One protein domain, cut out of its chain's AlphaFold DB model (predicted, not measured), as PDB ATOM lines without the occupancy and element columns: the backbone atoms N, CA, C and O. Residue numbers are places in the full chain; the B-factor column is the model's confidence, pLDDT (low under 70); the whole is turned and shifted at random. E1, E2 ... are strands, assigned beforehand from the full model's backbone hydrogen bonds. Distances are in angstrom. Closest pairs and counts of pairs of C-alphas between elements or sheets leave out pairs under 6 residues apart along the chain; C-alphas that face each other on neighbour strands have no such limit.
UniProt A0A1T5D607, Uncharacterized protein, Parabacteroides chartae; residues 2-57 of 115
ATOM      1  N   LEU A   2       2.842 -37.777  12.686       91.38
ATOM      2  CA  LEU A   2       2.872 -38.679  11.538       91.38
ATOM      3  C   LEU A   2       3.420 -40.027  12.014       91.38
ATOM      4  O   LEU A   2       4.414 -40.037  12.737       91.38
ATOM      5  N   GLN A   3       2.784 -41.131  11.628       93.44
ATOM      6  CA  GLN A   3       3.229 -42.484  11.959       93.44
ATOM      7  C   GLN A   3       3.241 -43.361  10.707       93.44
ATOM      8  O   GLN A   3       2.332 -43.286   9.882       93.44
ATOM      9  N   PHE A   4       4.284 -44.175  10.576       92.62
ATOM     10  CA  PHE A   4       4.486 -45.097   9.464       92.62
ATOM     11  C   PHE A   4       4.155 -46.537   9.867       92.62
ATOM     12  O   PHE A   4       4.154 -46.884  11.048       92.62
ATOM     13  N   GLN A   5       3.929 -47.402   8.872       94.12
ATOM     14  CA  GLN A   5       3.588 -48.810   9.102       94.12
ATOM     15  C   GLN A   5       4.669 -49.572   9.881       94.12
ATOM     16  O   GLN A   5       4.352 -50.491  10.624       94.12
ATOM     17  N   ASN A   6       5.935 -49.176   9.763       92.75
ATOM     18  CA  ASN A   6       7.038 -49.760  10.530       92.75
ATOM     19  C   ASN A   6       7.135 -49.230  11.976       92.75
ATOM     20  O   ASN A   6       8.131 -49.468  12.647       92.75
ATOM     21  N   GLY A   7       6.147 -48.463  12.441       93.31
ATOM     22  CA  GLY A   7       6.101 -47.893  13.785       93.31
ATOM     23  C   GLY A   7       6.820 -46.558  13.947       93.31
ATOM     24  O   GLY A   7       6.552 -45.877  14.934       93.31
ATOM     25  N   ASN A   8       7.665 -46.137  12.998       95.38
ATOM     26  CA  ASN A   8       8.379 -44.863  13.094       95.38
ATOM     27  C   ASN A   8       7.402 -43.690  13.229       95.38
ATOM     28  O   ASN A   8       6.357 -43.662  12.571       95.38
ATOM     29  N   THR A   9       7.765 -42.697  14.037       95.38
ATOM     30  CA  THR A   9       6.943 -41.503  14.245       95.38
ATOM     31  C   THR A   9       7.728 -40.217  14.037       95.38
ATOM     32  O   THR A   9       8.930 -40.141  14.290       95.38
ATOM     33  N   THR A  10       7.010 -39.183  13.601       96.31
ATOM     34  CA  THR A  10       7.461 -37.792  13.620       96.31
ATOM     35  C   THR A  10       6.382 -36.944  14.280       96.31
ATOM     36  O   THR A  10       5.238 -36.880  13.814       96.31
ATOM     37  N   SER A  11       6.722 -36.267  15.369       96.25
ATOM     38  CA  SER A  11       5.827 -35.336  16.060       96.25
ATOM     39  C   SER A  11       6.360 -33.911  15.983       96.25
ATOM     40  O   SER A  11       7.565 -33.692  15.902       96.25
ATOM     41  N   TYR A  12       5.439 -32.949  15.965       97.31
ATOM     42  CA  TYR A  12       5.736 -31.528  15.842       97.31
ATOM     43  C   TYR A  12       5.070 -30.787  16.992       97.31
ATOM     44  O   TYR A  12       3.889 -31.014  17.262       97.31
ATOM     45  N   GLN A  13       5.811 -29.891  17.629       97.69
ATOM     46  CA  GLN A  13       5.282 -28.945  18.602       97.69
ATOM     47  C   GLN A  13       5.357 -27.541  18.021       97.69
ATOM     48  O   GLN A  13       6.354 -27.174  17.395       97.69
ATOM     49  N   TYR A  14       4.303 -26.766  18.247       97.44
ATOM     50  CA  TYR A  14       4.170 -25.392  17.784       97.44
ATOM     51  C   TYR A  14       3.831 -24.493  18.971       97.44
ATOM     52  O   TYR A  14       3.187 -24.944  19.919       97.44
ATOM     53  N   SER A  15       4.260 -23.235  18.932       94.88
ATOM     54  CA  SER A  15       3.746 -22.215  19.848       94.88
ATOM     55  C   SER A  15       2.335 -21.772  19.445       94.88
ATOM     56  O   SER A  15       1.817 -22.141  18.390       94.88
ATOM     57  N   ASN A  16       1.697 -20.990  20.313       93.75
ATOM     58  CA  ASN A  16       0.355 -20.433  20.104       93.75
ATOM     59  C   ASN A  16       0.249 -19.495  18.883       93.75
ATOM     60  O   ASN A  16      -0.847 -19.279  18.378       93.75
ATOM     61  N   ASP A  17       1.379 -18.983  18.398       95.75
ATOM     62  CA  ASP A  17       1.543 -18.192  17.174       95.75
ATOM     63  C   ASP A  17       1.747 -19.051  15.904       95.75
ATOM     64  O   ASP A  17       1.920 -18.512  14.814       95.75
ATOM     65  N   GLY A  18       1.751 -20.383  16.022       94.69
ATOM     66  CA  GLY A  18       1.963 -21.308  14.906       94.69
ATOM     67  C   GLY A  18       3.430 -21.531  14.518       94.69
ATOM     68  O   GLY A  18       3.699 -22.268  13.568       94.69
ATOM     69  N   VAL A  19       4.398 -20.957  15.240       95.44
ATOM     70  CA  VAL A  19       5.828 -21.191  14.982       95.44
ATOM     71  C   VAL A  19       6.227 -22.589  15.450       95.44
ATOM     72  O   VAL A  19       5.925 -22.998  16.570       95.44
ATOM     73  N   LYS A  20       6.936 -23.341  14.599       96.12
ATOM     74  CA  LYS A  20       7.461 -24.669  14.949       96.12
ATOM     75  C   LYS A  20       8.538 -24.538  16.029       96.12
ATOM     76  O   LYS A  20       9.478 -23.768  15.866       96.12
ATOM     77  N   ARG A  21       8.406 -25.310  17.109       97.75
ATOM     78  CA  ARG A  21       9.305 -25.295  18.276       97.75
ATOM     79  C   ARG A  21      10.117 -26.563  18.436       97.75
ATOM     80  O   ARG A  21      11.273 -26.478  18.818       97.75
ATOM     81  N   LYS A  22       9.539 -27.723  18.129       98.19
ATOM     82  CA  LYS A  22      10.236 -29.001  18.278       98.19
ATOM     83  C   LYS A  22       9.769 -30.003  17.242       98.19
ATOM     84  O   LYS A  22       8.577 -30.067  16.932       98.19
ATOM     85  N   VAL A  23      10.702 -30.795  16.741       98.50
ATOM     86  CA  VAL A  23      10.438 -32.045  16.033       98.50
ATOM     87  C   VAL A  23      10.987 -33.171  16.893       98.50
ATOM     88  O   VAL A  23      12.111 -33.068  17.373       98.50
ATOM     89  N   THR A  24      10.214 -34.234  17.084       98.12
ATOM     90  CA  THR A  24      10.710 -35.472  17.695       98.12
ATOM     91  C   THR A  24      10.494 -36.612  16.716       98.12
ATOM     92  O   THR A  24       9.352 -36.873  16.324       98.12
ATOM     93  N   HIS A  25      11.579 -37.288  16.352       97.69
ATOM     94  CA  HIS A  25      11.572 -38.521  15.582       97.69
ATOM     95  C   HIS A  25      11.768 -39.702  16.521       97.69
ATOM     96  O   HIS A  25      12.680 -39.694  17.344       97.69
ATOM     97  N   GLN A  26      10.933 -40.727  16.387       97.00
ATOM     98  CA  GLN A  26      11.147 -42.002  17.066       97.00
ATOM     99  C   GLN A  26      11.261 -43.100  16.023       97.00
ATOM    100  O   GLN A  26      10.369 -43.278  15.190       97.00
ATOM    101  N   THR A  27      12.364 -43.836  16.076       96.50
ATOM    102  CA  THR A  27      12.570 -45.042  15.280       96.50
ATOM    103  C   THR A  27      12.138 -46.236  16.111       96.50
ATOM    104  O   THR A  27      12.603 -46.405  17.240       96.50
ATOM    105  N   ALA A  28      11.240 -47.055  15.571       96.38
ATOM    106  CA  ALA A  28      10.816 -48.274  16.237       96.38
ATOM    107  C   ALA A  28      11.897 -49.365  16.131       96.38
ATOM    108  O   ALA A  28      12.720 -49.361  15.214       96.38
ATOM    109  N   ILE A  29      11.885 -50.322  17.057       95.44
ATOM    110  CA  ILE A  29      12.650 -51.565  16.906       95.44
ATOM    111  C   ILE A  29      12.150 -52.363  15.689       95.44
ATOM    112  O   ILE A  29      11.026 -52.179  15.214       95.44
ATOM    113  N   ALA A  30      12.974 -53.290  15.199       92.19
ATOM    114  CA  ALA A  30      12.573 -54.194  14.126       92.19
ATOM    115  C   ALA A  30      11.304 -54.993  14.493       92.19
ATOM    116  O   ALA A  30      11.072 -55.318  15.657       92.19
ATOM    117  N   ASN A  31      10.517 -55.354  13.474       90.50
ATOM    118  CA  ASN A  31       9.280 -56.147  13.570       90.50
ATOM    119  C   ASN A  31       8.077 -55.457  14.244       90.50
ATOM    120  O   ASN A  31       7.064 -56.108  14.490       90.50
ATOM    121  N   VAL A  32       8.133 -54.144  14.494       91.38
ATOM    122  CA  VAL A  32       6.931 -53.362  14.818       91.38
ATOM    123  C   VAL A  32       6.125 -53.118  13.541       91.38
ATOM    124  O   VAL A  32       6.658 -52.618  12.550       91.38
ATOM    125  N   VAL A  33       4.834 -53.459  13.566       91.62
ATOM    126  CA  VAL A  33       3.906 -53.242  12.447       91.62
ATOM    127  C   VAL A  33       2.650 -52.539  12.952       91.62
ATOM    128  O   VAL A  33       1.902 -53.096  13.751       91.62
ATOM    129  N   ILE A  34       2.415 -51.324  12.460       90.38
ATOM    130  CA  ILE A  34       1.219 -50.521  12.720       90.38
ATOM    131  C   ILE A  34       0.370 -50.484  11.443       90.38
ATOM    132  O   ILE A  34       0.875 -50.078  10.396       90.38
ATOM    133  N   PRO A  35      -0.908 -50.895  11.467       90.00
ATOM    134  CA  PRO A  35      -1.767 -50.827  10.290       90.00
ATOM    135  C   PRO A  35      -1.885 -49.403   9.733       90.00
ATOM    136  O   PRO A  35      -2.095 -48.439  10.475       90.00
ATOM    137  N   MET A  36      -1.792 -49.268   8.411       83.12
ATOM    138  CA  MET A  36      -1.926 -47.973   7.747       83.12
ATOM    139  C   MET A  36      -3.342 -47.415   7.964       83.12
ATOM    140  O   MET A  36      -4.326 -48.129   7.793       83.12
ATOM    141  N   GLY A  37      -3.442 -46.148   8.376       82.69
ATOM    142  CA  GLY A  37      -4.711 -45.516   8.765       82.69
ATOM    143  C   GLY A  37      -5.052 -45.622  10.257       82.69
ATOM    144  O   GLY A  37      -6.050 -45.048  10.687       82.69
ATOM    145  N   SER A  38      -4.216 -46.292  11.056       85.44
ATOM    146  CA  SER A  38      -4.291 -46.269  12.521       85.44
ATOM    147  C   SER A  38      -3.154 -45.439  13.125       85.44
ATOM    148  O   SER A  38      -2.109 -45.257  12.499       85.44
ATOM    149  N   ILE A  39      -3.366 -44.916  14.337       85.88
ATOM    150  CA  ILE A  39      -2.323 -44.274  15.144       85.88
ATOM    151  C   ILE A  39      -2.236 -45.030  16.467       85.88
ATOM    152  O   ILE A  39      -3.202 -45.061  17.228       85.88
ATOM    153  N   GLN A  40      -1.076 -45.616  16.743       90.69
ATOM    154  CA  GLN A  40      -0.795 -46.360  17.966       90.69
ATOM    155  C   GLN A  40       0.538 -45.890  18.564       90.69
ATOM    156  O   GLN A  40       1.585 -46.106  17.952       90.69
ATOM    157  N   PRO A  41       0.546 -45.265  19.755       89.44
ATOM    158  CA  PRO A  41       1.788 -44.873  20.414       89.44
ATOM    159  C   PRO A  41       2.714 -46.072  20.646       89.44
ATOM    160  O   PRO A  41       2.258 -47.144  21.047       89.44
ATOM    161  N   LEU A  42       4.017 -45.881  20.424       91.06
ATOM    162  CA  LEU A  42       5.021 -46.882  20.777       91.06
ATOM    163  C   LEU A  42       5.175 -46.940  22.300       91.06
ATOM    164  O   LEU A  42       5.275 -45.906  22.963       91.06
ATOM    165  N   SER A  43       5.239 -48.147  22.853       91.56
ATOM    166  CA  SER A  43       5.714 -48.338  24.227       91.56
ATOM    167  C   SER A  43       7.235 -48.160  24.298       91.56
ATOM    168  O   SER A  43       7.928 -48.341  23.297       91.56
ATOM    169  N   THR A  44       7.787 -47.846  25.476       89.00
ATOM    170  CA  THR A  44       9.233 -47.595  25.649       89.00
ATOM    171  C   THR A  44      10.109 -48.735  25.117       89.00
ATOM    172  O   THR A  44      11.133 -48.474  24.497       89.00
ATOM    173  N   GLY A  45       9.690 -49.995  25.285       92.62
ATOM    174  CA  GLY A  45      10.425 -51.162  24.779       92.62
ATOM    175  C   GLY A  45      10.389 -51.332  23.256       92.62
ATOM    176  O   GLY A  45      11.118 -52.159  22.725       92.62
ATOM    177  N   GLN A  46       9.550 -50.569  22.551       95.12
ATOM    178  CA  GLN A  46       9.434 -50.591  21.093       95.12
ATOM    179  C   GLN A  46      10.199 -49.449  20.415       95.12
ATOM    180  O   GLN A  46      10.215 -49.394  19.188       95.12
ATOM    181  N   ILE A  47      10.822 -48.546  21.175       96.44
ATOM    182  CA  ILE A  47      11.574 -47.406  20.641       96.44
ATOM    183  C   ILE A  47      13.058 -47.777  20.612       96.44
ATOM    184  O   ILE A  47      13.668 -47.995  21.653       96.44
ATOM    185  N   ALA A  48      13.638 -47.838  19.416       96.88
ATOM    186  CA  ALA A  48      15.064 -48.087  19.220       96.88
ATOM    187  C   ALA A  48      15.893 -46.811  19.398       96.88
ATOM    188  O   ALA A  48      16.968 -46.835  19.991       96.88
ATOM    189  N   TYR A  49      15.397 -45.696  18.863       96.75
ATOM    190  CA  TYR A  49      16.091 -44.414  18.887       96.75
ATOM    191  C   TYR A  49      15.087 -43.269  18.946       96.75
ATOM    192  O   TYR A  49      13.989 -43.361  18.395       96.75
ATOM    193  N   THR A  50      15.466 -42.185  19.614       97.38
ATOM    194  CA  THR A  50      14.738 -40.917  19.585       97.38
ATOM    195  C   THR A  50      15.722 -39.817  19.238       97.38
ATOM    196  O   THR A  50      16.731 -39.699  19.926       97.38
ATOM    197  N   SER A  51      15.400 -39.007  18.231       98.06
ATOM    198  CA  SER A  51      16.071 -37.725  18.012       98.06
ATOM    199  C   SER A  51      15.115 -36.555  18.113       98.06
ATOM    200  O   SER A  51      13.911 -36.676  17.851       98.06
ATOM    201  N   THR A  52      15.652 -35.401  18.493       98.31
ATOM    202  CA  THR A  52      14.900 -34.153  18.567       98.31
ATOM    203  C   THR A  52      15.600 -33.024  17.836       98.31
ATOM    204  O   THR A  52      16.817 -32.902  17.868       98.31
ATOM    205  N   THR A  53      14.813 -32.147  17.223       98.50
ATOM    206  CA  THR A  53      15.283 -30.859  16.714       98.50
ATOM    207  C   THR A  53      14.483 -29.762  17.394       98.50
ATOM    208  O   THR A  53      13.267 -29.683  17.209       98.50
ATOM    209  N   ASP A  54      15.148 -28.928  18.183       98.38
ATOM    210  CA  ASP A  54      14.538 -27.842  18.943       98.38
ATOM    211  C   ASP A  54      14.869 -26.495  18.278       98.38
ATOM    212  O   ASP A  54      16.029 -26.168  18.022       98.38
ATOM    213  N   TYR A  55      13.828 -25.715  17.981       97.94
ATOM    214  CA  TYR A  55      13.897 -24.427  17.294       97.94
ATOM    215  C   TYR A  55      13.688 -23.284  18.295       97.94
ATOM    216  O   TYR A  55      12.565 -22.960  18.703       97.94
ATOM    217  N   CYS A  56      14.788 -22.636  18.673       96.56
ATOM    218  CA  CYS A  56      14.852 -21.586  19.685       96.56
ATOM    219  C   CYS A  56      15.180 -20.231  19.041       96.56
ATOM    220  O   CYS A  56      16.240 -19.650  19.266       96.56
ATOM    221  N   GLY A  57      14.267 -19.724  18.209       95.75
ATOM    222  CA  GLY A  57      14.488 -18.482  17.466       95.75
ATOM    223  C   GLY A  57      15.502 -18.695  16.346       95.75
ATOM    224  O   GLY A  57      15.262 -19.501  15.450       95.75
TER     225      GLY A  57
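Overview. This is residues 2 to 57 of the 115 residues of an uncharacterized protein of Parabacteroides chartae (UniProt A0A1T5D607). Picture one open, elongated sheet of three long strands side by side, with a wide loop, residues 29 to 46, at the end where E2 stops and E3 starts. Residues 2 to 3 fold back beside E1, adding a short pairing at that edge. The printed part has 56 residues, with no named helix and three named strands, E1, E2 and E3 along the chain; the sheet's order is E1 - E2 - E3, all antiparallel. The class is all strand, though 25 of the 56 residues are in named elements, under half. The whole is loose, with a radius of gyration of the C-alphas of 12.8 A, and spans 38 by 23 by 13 A.

Along the chain. Find C-alpha 9 at (6.943, -41.503, 14.245); from there E1, residues 9 to 14, runs 16.7 A. E2, residues 20 to 28, runs 23.9 A. E3, residues 47 to 56, runs 26.0 A and ends at C-alpha 56 at (14.852, -21.586, 19.685).

Arrangement. Start at residues 2 to 3, which pair antiparallel with residues 9 to 10 of E1. The strands form a meander, each the antiparallel neighbour of the one before, with E1 and E3 as edge strands. In the hairpin of E1 and E2, at 166 degrees, look for N 11 and O 24, 2.9 A apart, within hydrogen-bond range. In the hairpin of E2 and E3, at 170 degrees, N 25 and O 51 are 2.8 A apart, also within range.

Size, cuts and confidence. The two C-alphas farthest apart, those of Asp 17 and Asn 31, are 38.9 A apart. The printed part has no cut. The link from E1 to E2 is tight; that from E2 to E3, 18 residues, is long. The mean pLDDT of the printed part is 94.2, and no printed residue is under 70.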